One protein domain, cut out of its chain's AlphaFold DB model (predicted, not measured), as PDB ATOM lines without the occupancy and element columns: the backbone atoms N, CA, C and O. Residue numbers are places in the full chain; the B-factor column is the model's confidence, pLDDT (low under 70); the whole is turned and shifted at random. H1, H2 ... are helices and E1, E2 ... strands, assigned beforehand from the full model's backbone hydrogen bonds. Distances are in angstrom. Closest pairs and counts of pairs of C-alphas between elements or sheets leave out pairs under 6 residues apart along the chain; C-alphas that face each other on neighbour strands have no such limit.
ATOM      1  N   ARG A 120      88.064 111.937  68.619       82.56
ATOM      2  CA  ARG A 120      86.839 111.499  69.294       82.56
ATOM      3  C   ARG A 120      87.182 111.282  70.775       82.56
ATOM      4  O   ARG A 120      87.564 110.177  71.145       82.56
ATOM      5  N   PRO A 121      87.119 112.328  71.627       71.12
ATOM      6  CA  PRO A 121      87.643 112.263  72.995       71.12
ATOM      7  C   PRO A 121      86.931 111.250  73.888       71.12
ATOM      8  O   PRO A 121      87.553 110.707  74.797       71.12
ATOM      9  N   ASP A 122      85.647 111.013  73.623       65.94
ATOM     10  CA  ASP A 122      84.830 110.058  74.372       65.94
ATOM     11  C   ASP A 122      84.982 108.622  73.847       65.94
ATOM     12  O   ASP A 122      84.645 107.681  74.558       65.94
ATOM     13  N   GLY A 123      85.549 108.462  72.642       64.50
ATOM     14  CA  GLY A 123      85.689 107.192  71.937       64.50
ATOM     15  C   GLY A 123      84.351 106.510  71.613       64.50
ATOM     16  O   GLY A 123      83.368 106.659  72.328       64.50
ATOM     17  N   ASP A 124      84.308 105.684  70.569       60.66
ATOM     18  CA  ASP A 124      83.223 104.689  70.403       60.66
ATOM     19  C   ASP A 124      83.590 103.326  71.046       60.66
ATOM     20  O   ASP A 124      82.938 102.298  70.826       60.66
ATOM     21  N   ALA A 125      84.652 103.310  71.861       55.41
ATOM     22  CA  ALA A 125      85.249 102.113  72.439       55.41
ATOM     23  C   ALA A 125      84.274 101.373  73.377       55.41
ATOM     24  O   ALA A 125      83.682 101.935  74.299       55.41
ATOM     25  N   ARG A 126      84.126 100.059  73.168       51.03
ATOM     26  CA  ARG A 126      83.172  99.179  73.874       51.03
ATOM     27  C   ARG A 126      83.603  98.772  75.302       51.03
ATOM     28  O   ARG A 126      83.351  97.632  75.692       51.03
ATOM     29  N   GLY A 127      84.244  99.642  76.086       52.25
ATOM     30  CA  GLY A 127      84.634  99.334  77.474       52.25
ATOM     31  C   GLY A 127      85.920 100.005  77.974       52.25
ATOM     32  O   GLY A 127      86.609 100.696  77.235       52.25
ATOM     33  N   GLU A 128      86.219  99.793  79.261       52.50
ATOM     34  CA  GLU A 128      86.852 100.772  80.167       52.50
ATOM     35  C   GLU A 128      88.368 101.062  80.027       52.50
ATOM     36  O   GLU A 128      88.856 101.887  80.792       52.50
ATOM     37  N   THR A 129      89.144 100.482  79.097       54.78
ATOM     38  CA  THR A 129      90.619 100.724  79.069       54.78
ATOM     39  C   THR A 129      91.307 100.732  77.691       54.78
ATOM     40  O   THR A 129      92.536 100.691  77.630       54.78
ATOM     41  N   GLY A 130      90.578 100.770  76.571       64.81
ATOM     42  CA  GLY A 130      91.195 100.835  75.237       64.81
ATOM     43  C   GLY A 130      90.268 100.454  74.081       64.81
ATOM     44  O   GLY A 130      89.165  99.951  74.294       64.81
ATOM     45  N   GLY A 131      90.733 100.688  72.852       85.69
ATOM     46  CA  GLY A 131      89.963 100.502  71.618       85.69
ATOM     47  C   GLY A 131      90.835 100.433  70.363       85.69
ATOM     48  O   GLY A 131      92.015 100.086  70.423       85.69
ATOM     49  N   ARG A 132      90.245 100.735  69.209       91.38
ATOM     50  CA  ARG A 132      90.919 100.861  67.910       91.38
ATOM     51  C   ARG A 132      91.222 102.325  67.606       91.38
ATOM     52  O   ARG A 132      90.552 103.209  68.133       91.38
ATOM     53  N   LEU A 133      92.182 102.602  66.723       92.06
ATOM     54  CA  LEU A 133      92.474 103.976  66.294       92.06
ATOM     55  C   LEU A 133      91.215 104.681  65.767       92.06
ATOM     56  O   LEU A 133      90.973 105.829  66.130       92.06
ATOM     57  N   ALA A 134      90.385 103.973  64.997       91.81
ATOM     58  CA  ALA A 134      89.114 104.487  64.482       91.81
ATOM     59  C   ALA A 134      88.112 104.917  65.565       91.81
ATOM     60  O   ALA A 134      87.276 105.786  65.314       91.81
ATOM     61  N   ASP A 135      88.196 104.342  66.770       89.81
ATOM     62  CA  ASP A 135      87.314 104.716  67.875       89.81
ATOM     63  C   ASP A 135      87.662 106.117  68.402       89.81
ATOM     64  O   ASP A 135      86.780 106.824  68.878       89.81
ATOM     65  N   TYR A 136      88.932 106.534  68.295       88.50
ATOM     66  CA  TYR A 136      89.466 107.773  68.882       88.50
ATOM     67  C   TYR A 136      89.842 108.850  67.859       88.50
ATOM     68  O   TYR A 136      90.029 110.013  68.228       88.50
ATOM     69  N   LEU A 137      89.962 108.494  66.583       89.69
ATOM     70  CA  LEU A 137      90.341 109.395  65.502       89.69
ATOM     71  C   LEU A 137      89.378 109.193  64.328       89.69
ATOM     72  O   LEU A 137      89.177 108.089  63.851       89.69
ATOM     73  N   GLU A 138      88.752 110.261  63.857       89.94
ATOM     74  CA  GLU A 138      88.073 110.270  62.563       89.94
ATOM     75  C   GLU A 138      89.085 110.729  61.523       89.94
ATOM     76  O   GLU A 138      89.530 111.870  61.618       89.94
ATOM     77  N   HIS A 139      89.475 109.859  60.587       90.38
ATOM     78  CA  HIS A 139      90.427 110.201  59.525       90.38
ATOM     79  C   HIS A 139      90.272 109.291  58.285       90.38
ATOM     80  O   HIS A 139      91.023 108.325  58.125       90.38
ATOM     81  N   PRO A 140      89.254 109.525  57.437       87.25
ATOM     82  CA  PRO A 140      88.935 108.623  56.333       87.25
ATOM     83  C   PRO A 140      90.037 108.550  55.269       87.25
ATOM     84  O   PRO A 140      90.317 107.455  54.784       87.25
ATOM     85  N   GLU A 141      90.703 109.662  54.948       88.31
ATOM     86  CA  GLU A 141      91.787 109.698  53.960       88.31
ATOM     87  C   GLU A 141      92.983 108.841  54.397       88.31
ATOM     88  O   GLU A 141      93.562 108.123  53.584       88.31
ATOM     89  N   LEU A 142      93.328 108.861  55.690       91.94
ATOM     90  CA  LEU A 142      94.365 107.990  56.245       91.94
ATOM     91  C   LEU A 142      93.973 106.513  56.145       91.94
ATOM     92  O   LEU A 142      94.812 105.673  55.836       91.94
ATOM     93  N   TYR A 143      92.709 106.185  56.412       92.25
ATOM     94  CA  TYR A 143      92.235 104.798  56.406       92.25
ATOM     95  C   TYR A 143      92.145 104.213  55.001       92.25
ATOM     96  O   TYR A 143      92.310 103.005  54.831       92.25
ATOM     97  N   GLU A 144      91.909 105.064  54.005       90.38
ATOM     98  CA  GLU A 144      92.005 104.699  52.597       90.38
ATOM     99  C   GLU A 144      93.465 104.542  52.154       90.38
ATOM    100  O   GLU A 144      93.804 103.548  51.512       90.38
ATOM    101  N   ALA A 145      94.333 105.491  52.523       90.88
ATOM    102  CA  ALA A 145      95.736 105.488  52.120       90.88
ATOM    103  C   ALA A 145      96.539 104.338  52.746       90.88
ATOM    104  O   ALA A 145      97.391 103.763  52.073       90.88
ATOM    105  N   VAL A 146      96.253 103.987  54.005       94.31
ATOM    106  CA  VAL A 146      96.987 102.969  54.771       94.31
ATOM    107  C   VAL A 146      96.015 101.899  55.287       94.31
ATOM    108  O   VAL A 146      95.542 101.968  56.429       94.31
ATOM    109  N   PRO A 147      95.682 100.885  54.467       91.25
ATOM    110  CA  PRO A 147      94.763  99.826  54.866       91.25
ATOM    111  C   PRO A 147      95.191  99.134  56.167       91.25
ATOM    112  O   PRO A 147      96.325  98.691  56.309       91.25
ATOM    113  N   GLY A 148      94.264  99.012  57.121       91.50
ATOM    114  CA  GLY A 148      94.500  98.354  58.413       91.50
ATOM    115  C   GLY A 148      95.005  99.269  59.535       91.50
ATOM    116  O   GLY A 148      94.964  98.852  60.697       91.50
ATOM    117  N   ILE A 149      95.398 100.518  59.244       94.94
ATOM    118  CA  ILE A 149      95.816 101.500  60.266       94.94
ATOM    119  C   ILE A 149      94.686 101.803  61.267       94.94
ATOM    120  O   ILE A 149      94.924 102.003  62.457       94.94
ATOM    121  N   ALA A 150      93.436 101.775  60.798       93.75
ATOM    122  CA  ALA A 150      92.239 102.025  61.595       93.75
ATOM    123  C   ALA A 150      92.075 101.010  62.745       93.75
ATOM    124  O   ALA A 150      91.528 101.348  63.796       93.75
ATOM    125  N   ASP A 151      92.602  99.792  62.565       93.69
ATOM    126  CA  ASP A 151      92.484  98.671  63.500       93.69
ATOM    127  C   ASP A 151      93.625  98.594  64.529       93.69
ATOM    128  O   ASP A 151      93.687  97.658  65.337       93.69
ATOM    129  N   ILE A 152      94.557  99.547  64.515       94.19
ATOM    130  CA  ILE A 152      95.657  99.603  65.483       94.19
ATOM    131  C   ILE A 152      95.101  99.789  66.892       94.19
ATOM    132  O   ILE A 152      94.140 100.531  67.097       94.19
ATOM    133  N   ASN A 153      95.680  99.081  67.864       92.69
ATOM    134  CA  ASN A 153      95.224  99.165  69.247       92.69
ATOM    135  C   ASN A 153      95.542 100.549  69.819       92.69
ATOM    136  O   ASN A 153      96.628 101.082  69.594       92.69
ATOM    137  N   VAL A 154      94.627 101.092  70.613       90.44
ATOM    138  CA  VAL A 154      94.839 102.287  71.426       90.44
ATOM    139  C   VAL A 154      94.615 101.917  72.884       90.44
ATOM    140  O   VAL A 154      93.539 101.448  73.251       90.44
ATOM    141  N   GLU A 155      95.622 102.159  73.712       88.88
ATOM    142  CA  GLU A 155      95.539 102.032  75.163       88.88
ATOM    143  C   GLU A 155      95.683 103.412  75.812       88.88
ATOM    144  O   GLU A 155      96.609 104.171  75.508       88.88
ATOM    145  N   LEU A 156      94.763 103.725  76.722       85.38
ATOM    146  CA  LEU A 156      94.782 104.952  77.509       85.38
ATOM    147  C   LEU A 156      95.182 104.614  78.942       85.38
ATOM    148  O   LEU A 156      94.639 103.684  79.535       85.38
ATOM    149  N   GLY A 157      96.129 105.355  79.509       79.12
ATOM    150  CA  GLY A 157      96.534 105.140  80.894       79.12
ATOM    151  C   GLY A 157      97.609 106.106  81.364       79.12
ATOM    152  O   GLY A 157      97.857 107.145  80.758       79.12
ATOM    153  N   THR A 158      98.266 105.774  82.471       74.00
ATOM    154  CA  THR A 158      99.381 106.579  82.977       74.00
ATOM    155  C   THR A 158     100.659 106.259  82.202       74.00
ATOM    156  O   THR A 158     101.142 105.127  82.219       74.00
ATOM    157  N   LEU A 159     101.224 107.270  81.546       70.94
ATOM    158  CA  LEU A 159     102.589 107.246  81.022       70.94
ATOM    159  C   LEU A 159     103.527 107.955  82.011       70.94
ATOM    160  O   LEU A 159     103.068 108.652  82.919       70.94
ATOM    161  N   SER A 160     104.843 107.773  81.871       64.50
ATOM    162  CA  SER A 160     105.798 108.566  82.659       64.50
ATOM    163  C   SER A 160     105.611 110.060  82.374       64.50
ATOM    164  O   SER A 160     105.255 110.410  81.255       64.50
ATOM    165  N   GLU A 161     105.898 110.943  83.338       54.53
ATOM    166  CA  GLU A 161     105.627 112.394  83.233       54.53
ATOM    167  C   GLU A 161     106.209 113.075  81.974       54.53
ATOM    168  O   GLU A 161     105.719 114.124  81.557       54.53
ATOM    169  N   SER A 162     107.238 112.491  81.354       57.97
ATOM    170  CA  SER A 162     107.880 112.986  80.132       57.97
ATOM    171  C   SER A 162     107.326 112.400  78.820       57.97
ATOM    172  O   SER A 162     107.666 112.908  77.752       57.97
ATOM    173  N   GLU A 163     106.479 111.368  78.871       66.62
ATOM    174  CA  GLU A 163     105.895 110.683  77.708       66.62
ATOM    175  C   GLU A 163     104.437 111.134  77.505       66.62
ATOM    176  O   GLU A 163     103.565 110.850  78.324       66.62
ATOM    177  N   LYS A 164     104.150 111.828  76.397       66.19
ATOM    178  CA  LYS A 164     102.774 112.234  76.028       66.19
ATOM    179  C   LYS A 164     102.037 111.196  75.176       66.19
ATOM    180  O   LYS A 164     100.805 111.202  75.107       66.19
ATOM    181  N   GLY A 165     102.803 110.319  74.542       82.62
ATOM    182  CA  GLY A 165     102.364 109.219  73.704       82.62
ATOM    183  C   GLY A 165     103.549 108.300  73.415       82.62
ATOM    184  O   GLY A 165     104.696 108.675  73.668       82.62
ATOM    185  N   LYS A 166     103.258 107.079  72.972       86.69
ATOM    186  CA  LYS A 166     104.241 106.186  72.355       86.69
ATOM    187  C   LYS A 166     103.568 105.162  71.457       86.69
ATOM    188  O   LYS A 166     102.555 104.568  71.838       86.69
ATOM    189  N   TYR A 167     104.182 104.873  70.322       88.56
ATOM    190  CA  TYR A 167     103.857 103.708  69.512       88.56
ATOM    191  C   TYR A 167     104.761 102.512  69.847       88.56
ATOM    192  O   TYR A 167     105.988 102.608  69.875       88.56
ATOM    193  N   SER A 168     104.148 101.353  70.085       86.56
ATOM    194  CA  SER A 168     104.832 100.070  70.251       86.56
ATOM    195  C   SER A 168     104.696  99.242  68.978       86.56
ATOM    196  O   SER A 168     103.622  98.712  68.692       86.56
ATOM    197  N   LEU A 169     105.802  99.091  68.246       83.56
ATOM    198  CA  LEU A 169     105.864  98.296  67.015       83.56
ATOM    199  C   LEU A 169     105.539  96.814  67.262       83.56
ATOM    200  O   LEU A 169     104.764  96.212  66.530       83.56
ATOM    201  N   GLN A 170     106.072  96.235  68.343       82.00
ATOM    202  CA  GLN A 170     105.873  94.818  68.673       82.00
ATOM    203  C   GLN A 170     104.421  94.496  69.051       82.00
ATOM    204  O   GLN A 170     103.920  93.422  68.732       82.00
ATOM    205  N   GLU A 171     103.752  95.419  69.741       87.12
ATOM    206  CA  GLU A 171     102.365  95.239  70.180       87.12
ATOM    207  C   GLU A 171     101.359  95.809  69.175       87.12
ATOM    208  O   GLU A 171     100.153  95.677  69.385       87.12
ATOM    209  N   ARG A 172     101.834  96.495  68.124       91.56
ATOM    210  CA  ARG A 172     101.012  97.271  67.186       91.56
ATOM    211  C   ARG A 172      99.991  98.139  67.941       91.56
ATOM    212  O   ARG A 172      98.781  98.053  67.716       91.56
ATOM    213  N   THR A 173     100.491  98.903  68.917       92.69
ATOM    214  CA  THR A 173      99.672  99.616  69.912       92.69
ATOM    215  C   THR A 173     100.155 101.047  70.121       92.69
ATOM    216  O   THR A 173     101.328 101.282  70.411       92.69
ATOM    217  N   LEU A 174      99.229 101.998  70.021       91.12
ATOM    218  CA  LEU A 174      99.389 103.389  70.424       91.12
ATOM    219  C   LEU A 174      99.011 103.526  71.897       91.12
ATOM    220  O   LEU A 174      97.923 103.134  72.310       91.12
ATOM    221  N   ARG A 175      99.905 104.091  72.698       90.94
ATOM    222  CA  ARG A 175      99.678 104.328  74.122       90.94
ATOM    223  C   ARG A 175      99.661 105.826  74.358       90.94
ATOM    224  O   ARG A 175     100.622 106.506  74.006       90.94
ATOM    225  N   PHE A 176      98.599 106.331  74.968       86.81
ATOM    226  CA  PHE A 176      98.447 107.749  75.279       86.81
ATOM    227  C   PHE A 176      98.043 107.956  76.735       86.81
ATOM    228  O   PHE A 176      97.511 107.057  77.388       86.81
ATOM    229  N   THR A 177      98.263 109.171  77.239       83.19
ATOM    230  CA  THR A 177      97.632 109.579  78.497       83.19
ATOM    231  C   THR A 177      96.120 109.706  78.334       83.19
ATOM    232  O   THR A 177      95.647 110.075  77.259       83.19
ATOM    233  N   GLU A 178      95.355 109.434  79.394       77.69
ATOM    234  CA  GLU A 178      93.879 109.445  79.352       77.69
ATOM    235  C   GLU A 178      93.284 110.753  78.807       77.69
ATOM    236  O   GLU A 178      92.234 110.749  78.163       77.69
ATOM    237  N   ASP A 179      93.970 111.875  79.019       75.00
ATOM    238  CA  ASP A 179      93.498 113.186  78.592       75.00
ATOM    239  C   ASP A 179      94.073 113.644  77.244       75.00
ATOM    240  O   ASP A 179      93.726 114.732  76.782       75.00
ATOM    241  N   THR A 180      94.912 112.847  76.565       77.94
ATOM    242  CA  THR A 180      95.552 113.248  75.294       77.94
ATOM    243  C   THR A 180      94.517 113.669  74.243       77.94
ATOM    244  O   THR A 180      94.633 114.744  73.647       77.94
ATOM    245  N   PHE A 181      93.459 112.872  74.060       73.44
ATOM    246  CA  PHE A 181      92.403 113.160  73.083       73.44
ATOM    247  C   PHE A 181      91.444 114.270  73.544       73.44
ATOM    248  O   PHE A 181      90.888 114.984  72.707       73.44
ATOM    249  N   LYS A 182      91.300 114.487  74.859       71.62
ATOM    250  CA  LYS A 182      90.475 115.565  75.440       71.62
ATOM    251  C   LYS A 182      91.156 116.927  75.347       71.62
ATOM    252  O   LYS A 182      90.515 117.924  75.020       71.62
ATOM    253  N   ASN A 183      92.469 116.957  75.560       69.12
ATOM    254  CA  ASN A 183      93.290 118.168  75.546       69.12
ATOM    255  C   ASN A 183      93.690 118.614  74.127       69.12
ATOM    256  O   ASN A 183      94.429 119.584  73.976       69.12
ATOM    257  N   LYS A 184      93.173 117.944  73.084       60.97
ATOM    258  CA  LYS A 184      93.298 118.316  71.662       60.97
ATOM    259  C   LYS A 184      94.741 118.502  71.166       60.97
ATOM    260  O   LYS A 184      94.965 119.291  70.246       60.97
ATOM    261  N   SER A 185      95.716 117.767  71.709       74.44
ATOM    262  CA  SER A 185      97.094 117.807  71.189       74.44
ATOM    263  C   SER A 185      97.228 116.950  69.928       74.44
ATOM    264  O   SER A 185      97.842 115.888  69.922       74.44
TER     265      SER A 185
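This is residues 120 to 185 of the 333 residues of the protein "LPD23 domain-containing protein" of Subdoligranulum sp. 4_3_54A2FAA (UniProt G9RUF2). A small twisted sheet of four short strands makes the body, with the short helix H1 close by E1 and E2 and H2 set off from the sheet. H2 and the loop 158 to 164 reach out at opposite ends of the longest axis. The printed part has 66 residues, with named elements in the order E1, H1, H2, E2, E3, E4; the sheet runs E1, E2, E4, E3 and is mixed. The class is mixed, helices and strands, with 27 residues in named elements, under half. The whole is compact, with a radius of gyration of the C-alphas of 11.7 A, and spans 34 by 26 by 23 A.

E1, residues 130 to 132, is an edge strand, antiparallel to E2, residues 153 to 157, with N 131 and O 154 2.9 A apart. H1, residues 133 to 136, is on the sheet at a height of 8.3 A; its closest C-alphas to E2 are Leu 133 and Val 154, 5.9 A apart. H2, residues 140 to 145, is not on the sheet. E2 is parallel to E4, residues 173 to 177, with N 174 and O 153 2.8 A apart. E3, residues 165 to 168, and E4 form an antiparallel hairpin, with N 175 and O 166 2.8 A apart. In H2 every O i to N i+4 pair is within hydrogen-bond range; H1 is too short for one.

E1 begins at C-alpha 130 (91.195, 100.835, 75.237). E2 is 13.2 A long and E4 13.3 A, ending at C-alpha 177 (97.632, 109.579, 78.497).

The C-alphas of Glu 144 and Glu 161 are the farthest apart, 34.4 A. The printed part has no cut and no long link. Residues 122 to 130, 160 to 164 and 183 to 184 are under 70 in pLDDT.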